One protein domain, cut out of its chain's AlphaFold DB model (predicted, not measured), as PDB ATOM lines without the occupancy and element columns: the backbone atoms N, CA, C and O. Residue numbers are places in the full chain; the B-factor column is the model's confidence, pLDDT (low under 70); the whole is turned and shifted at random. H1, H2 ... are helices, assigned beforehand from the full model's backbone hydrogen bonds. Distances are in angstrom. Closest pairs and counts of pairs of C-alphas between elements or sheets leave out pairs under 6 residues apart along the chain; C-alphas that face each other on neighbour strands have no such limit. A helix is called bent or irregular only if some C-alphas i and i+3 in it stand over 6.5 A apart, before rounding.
ATOM      1  N   TRP A 113     -28.799  83.914 102.672       95.50
ATOM      2  CA  TRP A 113     -30.188  83.494 102.839       95.50
ATOM      3  C   TRP A 113     -30.333  82.205 103.665       95.50
ATOM      4  O   TRP A 113     -31.396  81.991 104.245       95.50
ATOM      5  N   LEU A 114     -29.298  81.364 103.771       95.06
ATOM      6  CA  LEU A 114     -29.279  80.182 104.644       95.06
ATOM      7  C   LEU A 114     -28.861  80.501 106.082       95.06
ATOM      8  O   LEU A 114     -29.070  79.677 106.971       95.06
ATOM      9  N   HIS A 115     -28.314  81.687 106.344       91.38
ATOM     10  CA  HIS A 115     -27.947  82.077 107.695       91.38
ATOM     11  C   HIS A 115     -29.212  82.271 108.555       91.38
ATOM     12  O   HIS A 115     -30.112  83.019 108.169       91.38
ATOM     13  N   PRO A 116     -29.295  81.673 109.760       84.88
ATOM     14  CA  PRO A 116     -30.529  81.640 110.553       84.88
ATOM     15  C   PRO A 116     -31.003  83.015 111.049       84.88
ATOM     16  O   PRO A 116     -32.142  83.148 111.487       84.88
ATOM     17  N   LYS A 117     -30.131  84.030 111.017       88.62
ATOM     18  CA  LYS A 117     -30.433  85.402 111.468       88.62
ATOM     19  C   LYS A 117     -30.511  86.435 110.341       88.62
ATOM     20  O   LYS A 117     -30.711  87.608 110.639       88.62
ATOM     21  N   LEU A 118     -30.287  86.041 109.086       90.56
ATOM     22  CA  LEU A 118     -30.342  86.963 107.950       90.56
ATOM     23  C   LEU A 118     -31.619  86.739 107.145       90.56
ATOM     24  O   LEU A 118     -32.169  85.639 107.090       90.56
ATOM     25  N   PHE A 119     -32.086  87.810 106.515       91.50
ATOM     26  CA  PHE A 119     -33.294  87.812 105.703       91.50
ATOM     27  C   PHE A 119     -32.922  87.984 104.238       91.50
ATOM     28  O   PHE A 119     -31.972  88.689 103.906       91.50
ATOM     29  N   SER A 120     -33.699  87.366 103.354       93.75
ATOM     30  CA  SER A 120     -33.590  87.584 101.916       93.75
ATOM     31  C   SER A 120     -34.977  87.844 101.335       93.75
ATOM     32  O   SER A 120     -35.913  87.126 101.695       93.75
ATOM     33  N   PRO A 121     -35.125  88.822 100.425       94.06
ATOM     34  CA  PRO A 121     -36.391  89.071  99.742       94.06
ATOM     35  C   PRO A 121     -36.713  88.006  98.680       94.06
ATOM     36  O   PRO A 121     -37.825  87.982  98.162       94.06
ATOM     37  N   TYR A 122     -35.749  87.145  98.334       96.31
ATOM     38  CA  TYR A 122     -35.865  86.193  97.230       96.31
ATOM     39  C   TYR A 122     -36.288  84.788  97.668       96.31
ATOM     40  O   TYR A 122     -36.881  84.047  96.884       96.31
ATOM     41  N   TYR A 123     -35.990  84.399  98.914       97.25
ATOM     42  CA  TYR A 123     -36.170  83.017  99.359       97.25
ATOM     43  C   TYR A 123     -37.385  82.819 100.262       97.25
ATOM     44  O   TYR A 123     -37.481  83.394 101.344       97.25
ATOM     45  N   SER A 124     -38.288  81.942  99.826       95.81
ATOM     46  CA  SER A 124     -39.498  81.551 100.545       95.81
ATOM     47  C   SER A 124     -39.270  80.297 101.410       95.81
ATOM     48  O   SER A 124     -38.256  79.605 101.252       95.81
ATOM     49  N   PRO A 125     -40.218  79.931 102.298       96.19
ATOM     50  CA  PRO A 125     -40.187  78.641 102.993       96.19
ATOM     51  C   PRO A 125     -40.129  77.434 102.044       96.19
ATOM     52  O   PRO A 125     -39.488  76.442 102.374       96.19
ATOM     53  N   SER A 126     -40.725  77.542 100.848       97.56
ATOM     54  CA  SER A 126     -40.669  76.508  99.803       97.56
ATOM     55  C   SER A 126     -39.231  76.264  99.329       97.56
ATOM     56  O   SER A 126     -38.780  75.120  99.278       97.56
ATOM     57  N   HIS A 127     -38.459  77.335  99.094       98.19
ATOM     58  CA  HIS A 127     -37.041  77.231  98.714       98.19
ATOM     59  C   HIS A 127     -36.209  76.551  99.805       98.19
ATOM     60  O   HIS A 127     -35.367  75.708  99.506       98.19
ATOM     61  N   ARG A 128     -36.466  76.886 101.075       96.94
ATOM     62  CA  ARG A 128     -35.773  76.289 102.230       96.94
ATOM     63  C   ARG A 128     -36.101  74.807 102.391       96.94
ATOM     64  O   ARG A 128     -35.196  74.010 102.600       96.94
ATOM     65  N   ALA A 129     -37.373  74.434 102.259       97.38
ATOM     66  CA  ALA A 129     -37.798  73.041 102.360       97.38
ATOM     67  C   ALA A 129     -37.156  72.176 101.265       97.38
ATOM     68  O   ALA A 129     -36.599  71.119 101.565       97.38
ATOM     69  N   LEU A 130     -37.164  72.660 100.016       98.50
ATOM     70  CA  LEU A 130     -36.475  71.988  98.915       98.50
ATOM     71  C   LEU A 130     -34.967  71.895  99.170       98.50
ATOM     72  O   LEU A 130     -34.378  70.843  98.939       98.50
ATOM     73  N   GLN A 131     -34.345  72.964  99.673       97.69
ATOM     74  CA  GLN A 131     -32.916  72.989  99.975       97.69
ATOM     75  C   GLN A 131     -32.520  71.915 100.989       97.69
ATOM     76  O   GLN A 131     -31.564  71.185 100.732       97.69
ATOM     77  N   THR A 132     -33.273  71.754 102.079       96.94
ATOM     78  CA  THR A 132     -33.036  70.688 103.062       96.94
ATOM     79  C   THR A 132     -33.116  69.305 102.415       96.94
ATOM     80  O   THR A 132     -32.223  68.482 102.613       96.94
ATOM     81  N   SER A 133     -34.145  69.048 101.596       97.50
ATOM     82  CA  SER A 133     -34.292  67.757 100.907       97.50
ATOM     83  C   SER A 133     -33.184  67.496  99.884       97.50
ATOM     84  O   SER A 133     -32.676  66.380  99.802       97.50
ATOM     85  N   MET A 134     -32.781  68.510  99.113       96.25
ATOM     86  CA  MET A 134     -31.678  68.386  98.157       96.25
ATOM     87  C   MET A 134     -30.351  68.146  98.870       96.25
ATOM     88  O   MET A 134     -29.570  67.297  98.443       96.25
ATOM     89  N   ARG A 135     -30.108  68.845  99.980       93.50
ATOM     90  CA  ARG A 135     -28.900  68.672 100.783       93.50
ATOM     91  C   ARG A 135     -28.763  67.244 101.303       93.50
ATOM     92  O   ARG A 135     -27.711  66.641 101.105       93.50
ATOM     93  N   ASP A 136     -29.827  66.709 101.896       93.81
ATOM     94  CA  ASP A 136     -29.869  65.327 102.382       93.81
ATOM     95  C   ASP A 136     -29.633  64.314 101.252       93.81
ATOM     96  O   ASP A 136     -28.801  63.417 101.389       93.81
ATOM     97  N   PHE A 137     -30.289  64.486 100.099       94.44
ATOM     98  CA  PHE A 137     -30.095  63.601  98.950       94.44
ATOM     99  C   PHE A 137     -28.642  63.582  98.470       94.44
ATOM    100  O   PHE A 137     -28.039  62.515  98.325       94.44
ATOM    101  N   PHE A 138     -28.065  64.757  98.217       90.12
ATOM    102  CA  PHE A 138     -26.709  64.851  97.683       90.12
ATOM    103  C   PHE A 138     -25.659  64.373  98.692       90.12
ATOM    104  O   PHE A 138     -24.664  63.766  98.290       90.12
ATOM    105  N   ASP A 139     -25.899  64.558  99.989       86.38
ATOM    106  CA  ASP A 139     -25.005  64.061 101.035       86.38
ATOM    107  C   ASP A 139     -25.090  62.551 101.212       86.38
ATOM    108  O   ASP A 139     -24.069  61.868 101.118       86.38
ATOM    109  N   SER A 140     -26.299  62.024 101.389       87.19
ATOM    110  CA  SER A 140     -26.502  60.623 101.759       87.19
ATOM    111  C   SER A 140     -26.475  59.657 100.570       87.19
ATOM    112  O   SER A 140     -26.137  58.484 100.740       87.19
ATOM    113  N   ARG A 141     -26.848  60.110  99.362       89.62
ATOM    114  CA  ARG A 141     -27.011  59.239  98.178       89.62
ATOM    115  C   ARG A 141     -25.943  59.437  97.114       89.62
ATOM    116  O   ARG A 141     -25.653  58.489  96.390       89.62
ATOM    117  N   VAL A 142     -25.373  60.639  97.006       87.94
ATOM    118  CA  VAL A 142     -24.469  60.997  95.898       87.94
ATOM    119  C   VAL A 142     -23.017  61.100  96.349       87.94
ATOM    120  O   VAL A 142     -22.140  60.586  95.661       87.94
ATOM    121  N   ARG A 143     -22.740  61.740  97.494       83.50
ATOM    122  CA  ARG A 143     -21.377  62.104  97.913       83.50
ATOM    123  C   ARG A 143     -20.397  60.931  97.886       83.50
ATOM    124  O   ARG A 143     -19.292  61.094  97.378       83.50
ATOM    125  N   ALA A 144     -20.785  59.775  98.425       79.50
ATOM    126  CA  ALA A 144     -19.907  58.609  98.505       79.50
ATOM    127  C   ALA A 144     -19.520  58.081  97.113       79.50
ATOM    128  O   ALA A 144     -18.329  57.959  96.825       79.50
ATOM    129  N   GLU A 145     -20.509  57.850  96.239       84.12
ATOM    130  CA  GLU A 145     -20.265  57.410  94.858       84.12
ATOM    131  C   GLU A 145     -19.456  58.465  94.100       84.12
ATOM    132  O   GLU A 145     -18.465  58.139  93.458       84.12
ATOM    133  N   ALA A 146     -19.823  59.741  94.233       80.31
ATOM    134  CA  ALA A 146     -19.123  60.830  93.574       80.31
ATOM    135  C   ALA A 146     -17.641  60.862  93.963       80.31
ATOM    136  O   ALA A 146     -16.776  60.963  93.095       80.31
ATOM    137  N   GLN A 147     -17.337  60.747  95.261       75.19
ATOM    138  CA  GLN A 147     -15.960  60.730  95.747       75.19
ATOM    139  C   GLN A 147     -15.191  59.536  95.201       75.19
ATOM    140  O   GLN A 147     -14.080  59.737  94.729       75.19
ATOM    141  N   GLU A 148     -15.766  58.332  95.243       74.56
ATOM    142  CA  GLU A 148     -15.140  57.105  94.738       74.56
ATOM    143  C   GLU A 148     -14.881  57.165  93.228       74.56
ATOM    144  O   GLU A 148     -13.773  56.884  92.771       74.56
ATOM    145  N   PHE A 149     -15.882  57.578  92.455       76.94
ATOM    146  CA  PHE A 149     -15.845  57.532  90.995       76.94
ATOM    147  C   PHE A 149     -14.950  58.618  90.414       76.94
ATOM    148  O   PHE A 149     -14.366  58.464  89.344       76.94
ATOM    149  N   GLU A 150     -14.756  59.695  91.163       70.06
ATOM    150  CA  GLU A 150     -13.738  60.681  90.848       70.06
ATOM    151  C   GLU A 150     -12.313  60.206  91.149       70.06
ATOM    152  O   GLU A 150     -11.359  60.764  90.601       70.06
ATOM    153  N   LEU A 151     -12.126  59.167  91.977       66.31
ATOM    154  CA  LEU A 151     -10.823  58.505  92.102       66.31
ATOM    155  C   LEU A 151     -10.549  57.577  90.915       66.31
ATOM    156  O   LEU A 151      -9.421  57.515  90.425       66.31
ATOM    157  N   SER A 152     -11.567  56.838  90.467       69.62
ATOM    158  CA  SER A 152     -11.439  55.856  89.383       69.62
ATOM    159  C   SER A 152     -11.536  56.476  87.983       69.62
ATOM    160  O   SER A 152     -11.080  55.878  87.008       69.62
ATOM    161  N   GLY A 153     -12.107  57.677  87.866       70.25
ATOM    162  CA  GLY A 153     -12.455  58.297  86.586       70.25
ATOM    163  C   GLY A 153     -13.676  57.656  85.916       70.25
ATOM    164  O   GLY A 153     -13.909  57.873  84.720       70.25
ATOM    165  N   GLU A 154     -14.441  56.857  86.662       79.50
ATOM    166  CA  GLU A 154     -15.681  56.247  86.196       79.50
ATOM    167  C   GLU A 154     -16.824  57.265  86.138       79.50
ATOM    168  O   GLU A 154     -16.819  58.318  86.778       79.50
ATOM    169  N   ARG A 155     -17.825  56.971  85.307       83.75
ATOM    170  CA  ARG A 155     -19.029  57.802  85.189       83.75
ATOM    171  C   ARG A 155     -20.061  57.399  86.244       83.75
ATOM    172  O   ARG A 155     -20.085  56.215  86.580       83.75
ATOM    173  N   PRO A 156     -20.959  58.308  86.666       87.81
ATOM    174  CA  PRO A 156     -22.040  57.964  87.582       87.81
ATOM    175  C   PRO A 156     -22.786  56.702  87.163       87.81
ATOM    176  O   PRO A 156     -23.023  56.465  85.968       87.81
ATOM    177  N   THR A 157     -23.163  55.892  88.146       91.69
ATOM    178  CA  THR A 157     -23.872  54.648  87.881       91.69
ATOM    179  C   THR A 157     -25.224  54.944  87.246       91.69
ATOM    180  O   THR A 157     -25.921  55.899  87.592       91.69
ATOM    181  N   ARG A 158     -25.648  54.074  86.321       91.56
ATOM    182  CA  ARG A 158     -26.987  54.169  85.727       91.56
ATOM    183  C   ARG A 158     -28.076  54.155  86.803       91.56
ATOM    184  O   ARG A 158     -29.036  54.901  86.698       91.56
ATOM    185  N   LYS A 159     -27.881  53.359  87.861       95.38
ATOM    186  CA  LYS A 159     -28.786  53.290  89.013       95.38
ATOM    187  C   LYS A 159     -28.953  54.651  89.691       95.38
ATOM    188  O   LYS A 159     -30.081  55.018  89.999       95.38
ATOM    189  N   LEU A 160     -27.865  55.392  89.918       94.62
ATOM    190  CA  LEU A 160     -27.960  56.723  90.511       94.62
ATOM    191  C   LEU A 160     -28.625  57.725  89.562       94.62
ATOM    192  O   LEU A 160     -29.477  58.501  89.988       94.62
ATOM    193  N   VAL A 161     -28.271  57.689  88.273       94.38
ATOM    194  CA  VAL A 161     -28.893  58.565  87.269       94.38
ATOM    195  C   VAL A 161     -30.400  58.303  87.180       94.38
ATOM    196  O   VAL A 161     -31.169  59.254  87.173       94.38
ATOM    197  N   GLU A 162     -30.850  57.050  87.188       96.75
ATOM    198  CA  GLU A 162     -32.282  56.721  87.202       96.75
ATOM    199  C   GLU A 162     -32.952  57.085  88.540       96.75
ATOM    200  O   GLU A 162     -34.085  57.560  88.536       96.75
ATOM    201  N   LEU A 163     -32.251  56.952  89.678       97.19
ATOM    202  CA  LEU A 163     -32.753  57.384  90.992       97.19
ATOM    203  C   LEU A 163     -33.101  58.879  91.007       97.19
ATOM    204  O   LEU A 163     -34.139  59.262  91.536       97.19
ATOM    205  N   MET A 164     -32.265  59.718  90.395       96.44
ATOM    206  CA  MET A 164     -32.520  61.159  90.278       96.44
ATOM    207  C   MET A 164     -33.766  61.490  89.437       96.44
ATOM    208  O   MET A 164     -34.300  62.591  89.562       96.44
ATOM    209  N   GLY A 165     -34.216  60.571  88.578       96.88
ATOM    210  CA  GLY A 165     -35.392  60.728  87.718       96.88
ATOM    211  C   GLY A 165     -36.668  60.074  88.253       96.88
ATOM    212  O   GLY A 165     -37.681  60.074  87.553       96.88
ATOM    213  N   THR A 166     -36.651  59.473  89.449       97.38
ATOM    214  CA  THR A 166     -37.862  58.861  90.017       97.38
ATOM    215  C   THR A 166     -38.874  59.934  90.428       97.38
ATOM    216  O   THR A 166     -38.466  61.039  90.780       97.38
ATOM    217  N   PRO A 167     -40.184  59.622  90.478       94.75
ATOM    218  CA  PRO A 167     -41.205  60.577  90.930       94.75
ATOM    219  C   PRO A 167     -41.015  61.100  92.362       94.75
ATOM    220  O   PRO A 167     -41.601  62.111  92.724       94.75
ATOM    221  N   GLU A 168     -40.232  60.397  93.188       95.25
ATOM    222  CA  GLU A 168     -39.870  60.846  94.538       95.25
ATOM    223  C   GLU A 168     -38.907  62.040  94.499       95.25
ATOM    224  O   GLU A 168     -39.019  62.944  95.324       95.25
ATOM    225  N   TRP A 169     -37.972  62.048  93.542       96.56
ATOM    226  CA  TRP A 169     -36.877  63.018  93.491       96.56
ATOM    227  C   TRP A 169     -37.032  64.034  92.367       96.56
ATOM    228  O   TRP A 169     -36.834  65.221  92.606       96.56
ATOM    229  N   ASP A 170     -37.370  63.581  91.157       97.00
ATOM    230  CA  ASP A 170     -37.624  64.404  89.969       97.00
ATOM    231  C   ASP A 170     -36.540  65.475  89.691       97.00
ATOM    232  O   ASP A 170     -36.787  66.525  89.093       97.00
ATOM    233  N   ILE A 171     -35.295  65.204  90.098       97.19
ATOM    234  CA  ILE A 171     -34.166  66.143  90.035       97.19
ATOM    235  C   ILE A 171     -33.835  66.488  88.585       97.19
ATOM    236  O   ILE A 171     -33.529  67.640  88.277       97.19
ATOM    237  N   HIS A 172     -33.928  65.522  87.670       96.56
ATOM    238  CA  HIS A 172     -33.711  65.778  86.243       96.56
ATOM    239  C   HIS A 172     -34.736  66.742  85.661       96.56
ATOM    240  O   HIS A 172     -34.367  67.608  84.873       96.56
ATOM    241  N   ALA A 173     -35.996  66.633  86.088       96.94
ATOM    242  CA  ALA A 173     -37.050  67.551  85.687       96.94
ATOM    243  C   ALA A 173     -36.810  68.946  86.283       96.94
ATOM    244  O   ALA A 173     -36.801  69.922  85.544       96.94
ATOM    245  N   MET A 174     -36.512  69.047  87.585       97.69
ATOM    246  CA  MET A 174     -36.251  70.334  88.253       97.69
ATOM    247  C   MET A 174     -35.073  71.115  87.646       97.69
ATOM    248  O   MET A 174     -35.072  72.343  87.659       97.69
ATOM    249  N   ARG A 175     -34.077  70.417  87.086       95.19
ATOM    250  CA  ARG A 175     -32.903  71.014  86.421       95.19
ATOM    251  C   ARG A 175     -33.183  71.593  85.030       95.19
ATOM    252  O   ARG A 175     -32.256  72.104  84.410       95.19
ATOM    253  N   MET A 176     -34.402  71.440  84.510       93.69
ATOM    254  CA  MET A 176     -34.846  72.074  83.261       93.69
ATOM    255  C   MET A 176     -35.539  73.425  83.507       93.69
ATOM    256  O   MET A 176     -36.029  74.042  82.559       93.69
ATOM    257  N   GLY A 177     -35.591  73.871  84.766       93.50
ATOM    258  CA  GLY A 177     -36.253  75.097  85.186       93.50
ATOM    259  C   GLY A 177     -37.773  74.980  85.311       93.50
ATOM    260  O   GLY A 177     -38.348  73.904  85.151       93.50
ATOM    261  N   PRO A 178     -38.463  76.083  85.636       94.75
ATOM    262  CA  PRO A 178     -39.914  76.092  85.764       94.75
ATOM    263  C   PRO A 178     -40.604  75.808  84.425       94.75
ATOM    264  O   PRO A 178     -40.232  76.346  83.380       94.75
ATOM    265  N   GLY A 179     -41.663  74.996  84.440       92.81
ATOM    266  CA  GLY A 179     -42.474  74.770  83.248       92.81
ATOM    267  C   GLY A 179     -43.421  73.577  83.325       92.81
ATOM    268  O   GLY A 179     -43.508  72.863  84.321       92.81
ATOM    269  N   ARG A 180     -44.113  73.324  82.205       92.12
ATOM    270  CA  ARG A 180     -45.181  72.311  82.094       92.12
ATOM    271  C   ARG A 180     -44.748  70.895  82.469       92.12
ATOM    272  O   ARG A 180     -45.580  70.109  82.899       92.12
ATOM    273  N   HIS A 181     -43.466  70.575  82.314       93.94
ATOM    274  CA  HIS A 181     -42.910  69.270  82.666       93.94
ATOM    275  C   HIS A 181     -42.907  69.007  84.188       93.94
ATOM    276  O   HIS A 181     -42.756  67.857  84.595       93.94
ATOM    277  N   LEU A 182     -43.109  70.043  85.016       96.81
ATOM    278  CA  LEU A 182     -43.270  69.938  86.471       96.81
ATOM    279  C   LEU A 182     -44.733  69.971  86.933       96.81
ATOM    280  O   LEU A 182     -45.021  69.578  88.060       96.81
ATOM    281  N   HIS A 183     -45.672  70.427  86.102       95.31
ATOM    282  CA  HIS A 183     -47.066  70.596  86.523       95.31
ATOM    283  C   HIS A 183     -47.695  69.250  86.925       95.31
ATOM    284  O   HIS A 183     -47.466  68.222  86.289       95.31
ATOM    285  N   GLY A 184     -48.487  69.253  87.997       95.88
ATOM    286  CA  GLY A 184     -49.077  68.058  88.598       95.88
ATOM    287  C   GLY A 184     -48.146  67.293  89.546       95.88
ATOM    288  O   GLY A 184     -48.629  66.435  90.288       95.88
ATOM    289  N   LYS A 185     -46.844  67.607  89.579       96.44
ATOM    290  CA  LYS A 185     -45.871  66.935  90.451       96.44
ATOM    291  C   LYS A 185     -45.834  67.550  91.850       96.44
ATOM    292  O   LYS A 185     -46.053  68.749  92.035       96.44
ATOM    293  N   THR A 186     -45.523  66.712  92.838       97.50
ATOM    294  CA  THR A 186     -45.110  67.152  94.178       97.50
ATOM    295  C   THR A 186     -43.644  66.795  94.334       97.50
ATOM    296  O   THR A 186     -43.297  65.621  94.361       97.50
ATOM    297  N   LEU A 187     -42.805  67.817  94.363       98.19
ATOM    298  CA  LEU A 187     -41.354  67.726  94.389       98.19
ATOM    299  C   LEU A 187     -40.858  67.640  95.849       98.19
ATOM    300  O   LEU A 187     -41.626  67.934  96.780       98.19
ATOM    301  N   PRO A 188     -39.584  67.270  96.079       98.00
ATOM    302  CA  PRO A 188     -39.005  67.212  97.420       98.00
ATOM    303  C   PRO A 188     -39.212  68.504  98.224       98.00
ATOM    304  O   PRO A 188     -39.281  69.601  97.672       98.00
ATOM    305  N   GLY A 189     -39.365  68.375  99.542       96.00
ATOM    306  CA  GLY A 189     -39.763  69.491 100.408       96.00
ATOM    307  C   GLY A 189     -41.247  69.880 100.298       96.00
ATOM    308  O   GLY A 189     -41.654  70.880 100.883       96.00
ATOM    309  N   GLY A 190     -42.062  69.108  99.566       96.81
ATOM    310  CA  GLY A 190     -43.495  69.367  99.378       96.81
ATOM    311  C   GLY A 190     -43.799  70.455  98.345       96.81
ATOM    312  O   GLY A 190     -44.917  70.969  98.300       96.81
ATOM    313  N   VAL A 191     -42.816  70.821  97.519       97.81
ATOM    314  CA  VAL A 191     -42.960  71.886  96.528       97.81
ATOM    315  C   VAL A 191     -43.898  71.432  95.416       97.81
ATOM    316  O   VAL A 191     -43.674  70.428  94.744       97.81
ATOM    317  N   ARG A 192     -44.970  72.189  95.196       97.88
ATOM    318  CA  ARG A 192     -45.864  71.985  94.053       97.88
ATOM    319  C   ARG A 192     -45.152  72.410  92.777       97.88
ATOM    320  O   ARG A 192     -44.624  73.517  92.730       97.88
ATOM    321  N   GLY A 193     -45.150  71.565  91.748       97.25
ATOM    322  CA  GLY A 193     -44.449  71.866  90.499       97.25
ATOM    323  C   GLY A 193     -44.951  73.128  89.789       97.25
ATOM    324  O   GLY A 193     -44.187  73.768  89.078       97.25
ATOM    325  N   GLU A 194     -46.199  73.540  90.036       96.75
ATOM    326  CA  GLU A 194     -46.758  74.814  89.561       96.75
ATOM    327  C   GLU A 194     -46.148  76.048  90.253       96.75
ATOM    328  O   GLU A 194     -46.170  77.140  89.694       96.75
ATOM    329  N   ASN A 195     -45.607  75.870  91.462       96.62
ATOM    330  CA  ASN A 195     -44.983  76.920  92.269       96.62
ATOM    331  C   ASN A 195     -43.449  76.890  92.183       96.62
ATOM    332  O   ASN A 195     -42.784  77.681  92.851       96.62
ATOM    333  N   PHE A 196     -42.886  75.959  91.411       98.38
ATOM    334  CA  PHE A 196     -41.453  75.880  91.184       98.38
ATOM    335  C   PHE A 196     -41.012  77.067  90.320       98.38
ATOM    336  O   PHE A 196     -41.626  77.355  89.295       98.38
ATOM    337  N   ASP A 197     -39.945  77.749  90.725       97.88
ATOM    338  CA  ASP A 197     -39.388  78.918  90.042       97.88
ATOM    339  C   ASP A 197     -37.862  78.782  89.867       97.88
ATOM    340  O   ASP A 197     -37.251  77.786  90.261       97.88
ATOM    341  N   TYR A 198     -37.221  79.793  89.278       98.06
ATOM    342  CA  TYR A 198     -35.771  79.768  89.066       98.06
ATOM    343  C   TYR A 198     -34.947  79.807  90.367       98.06
ATOM    344  O   TYR A 198     -33.789  79.396  90.349       98.06
ATOM    345  N   PHE A 199     -35.504  80.234  91.508       98.62
ATOM    346  CA  PHE A 199     -34.811  80.116  92.797       98.62
ATOM    347  C   PHE A 199     -34.840  78.682  93.326       98.62
ATOM    348  O   PHE A 199     -33.848  78.235  93.904       98.62
ATOM    349  N   HIS A 200     -35.914  77.926  93.081       98.75
ATOM    350  CA  HIS A 200     -35.915  76.486  93.343       98.75
ATOM    351  C   HIS A 200     -34.868  75.762  92.483       98.75
ATOM    352  O   HIS A 200     -34.102  74.950  93.002       98.75
ATOM    353  N   GLU A 201     -34.778  76.085  91.189       98.25
ATOM    354  CA  GLU A 201     -33.743  75.516  90.316       98.25
ATOM    355  C   GLU A 201     -32.330  75.888  90.797       98.25
ATOM    356  O   GLU A 201     -31.456  75.021  90.871       98.25
ATOM    357  N   LEU A 202     -32.117  77.148  91.199       98.12
ATOM    358  CA  LEU A 202     -30.843  77.619  91.748       98.12
ATOM    359  C   LEU A 202     -30.420  76.759  92.939       98.12
ATOM    360  O   LEU A 202     -29.277  76.304  92.994       98.12
ATOM    361  N   VAL A 203     -31.345  76.499  93.867       98.19
ATOM    362  CA  VAL A 203     -31.124  75.642  95.038       98.19
ATOM    363  C   VAL A 203     -30.694  74.235  94.626       98.19
ATOM    364  O   VAL A 203     -29.688  73.739  95.134       98.19
ATOM    365  N   VAL A 204     -31.408  73.604  93.686       96.38
ATOM    366  CA  VAL A 204     -31.080  72.251  93.201       96.38
ATOM    367  C   VAL A 204     -29.664  72.214  92.626       96.38
ATOM    368  O   VAL A 204     -28.880  71.333  92.981       96.38
ATOM    369  N   VAL A 205     -29.308  73.185  91.779       92.50
ATOM    370  CA  VAL A 205     -27.979  73.258  91.153       92.50
ATOM    371  C   VAL A 205     -26.886  73.526  92.194       92.50
ATOM    372  O   VAL A 205     -25.828  72.895  92.137       92.50
ATOM    373  N   GLN A 206     -27.112  74.414  93.166       91.19
ATOM    374  CA  GLN A 206     -26.129  74.687  94.219       91.19
ATOM    375  C   GLN A 206     -25.907  73.473  95.133       91.19
ATOM    376  O   GLN A 206     -24.757  73.125  95.404       91.19
ATOM    377  N   GLU A 207     -26.960  72.777  95.565       92.56
ATOM    378  CA  GLU A 207     -26.798  71.571  96.392       92.56
ATOM    379  C   GLU A 207     -26.117  70.433  95.621       92.56
ATOM    380  O   GLU A 207     -25.235  69.773  96.176       92.56
ATOM    381  N   MET A 208     -26.402  70.294  94.317       87.12
ATOM    382  CA  MET A 208     -25.648  69.428  93.397       87.12
ATOM    383  C   MET A 208     -24.136  69.674  93.520       87.12
ATOM    384  O   MET A 208     -23.345  68.740  93.609       87.12
ATOM    385  N   CYS A 209     -23.712  70.940  93.502       82.06
ATOM    386  CA  CYS A 209     -22.298  71.310  93.421       82.06
ATOM    387  C   CYS A 209     -21.528  71.121  94.739       82.06
ATOM    388  O   CYS A 209     -20.295  71.075  94.723       82.06
ATOM    389  N   ARG A 210     -22.221  71.004  95.881       79.50
ATOM    390  CA  ARG A 210     -21.597  70.929  97.216       79.50
ATOM    391  C   ARG A 210     -20.933  69.582  97.506       79.50
ATOM    392  O   ARG A 210     -20.087  69.513  98.397       79.50
ATOM    393  N   VAL A 211     -21.247  68.520  96.757       71.94
ATOM    394  CA  VAL A 211     -20.716  67.168  97.033       71.94
ATOM    395  C   VAL A 211     -19.189  67.087  97.007       71.94
ATOM    396  O   VAL A 211     -18.634  66.147  97.576       71.94
TER     397      VAL A 211
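Overview. This is residues 113 to 211 of the 807 residues of a protein of Rhodotorula sp. CCFEE 5036 (UniProt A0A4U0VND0). Long bent helix H1 makes the length of a flat body; H4 packs along its first arm, and the chain folds back through H2 and H3, which packs on H4. Residues 115 to 120 stick out. The 99 printed residues, all helix by class, have four named helices, H1 to H4 in order; compact, radius of gyration of the C-alphas 14.1 A, spans 43 by 34 by 17 A.

Arrangement. H1, residues 125 to 152, assigned as one helix by its hydrogen bonds, is bent: C-alphas 141 and 144 are 7.1 A apart. H4, residues 198 to 209, touches arm H1a, residues 125 to 141, at a shallow tilt of 22 degrees, the same way; closest C-alphas, His 127 and His 200, 5.5 A. H4 touches H3, residues 171 to 174, with residues 200 to 204 alone; closest C-alphas, Met 174 and Glu 201, 6.1 A. H2, residues 158 to 164, is close to H3 but not clearly touching; closest C-alphas, Met 164 and Ile 171, 5.3 A. In H1a, H1b, H2 and H4 every O i to N i+4 pair is within hydrogen-bond range; H3 is too short for one.

Along the chain. H1a, 23.9 A, begins at C-alpha 125 (-40.187, 78.641, 102.993); H1b, residues 144 to 152, spans 12.7 A, H2 10.0 A, H3 5.0 A; H4, 16.5 A, ends at C-alpha 209 (-22.298, 71.310, 93.421).

Size, cuts and confidence. The farthest C-alphas, Pro 121 and Ser 152, are 42.8 A apart. The printed part has no cut; H3 to H4 is a long link; residues 151 to 152 have pLDDT under 70.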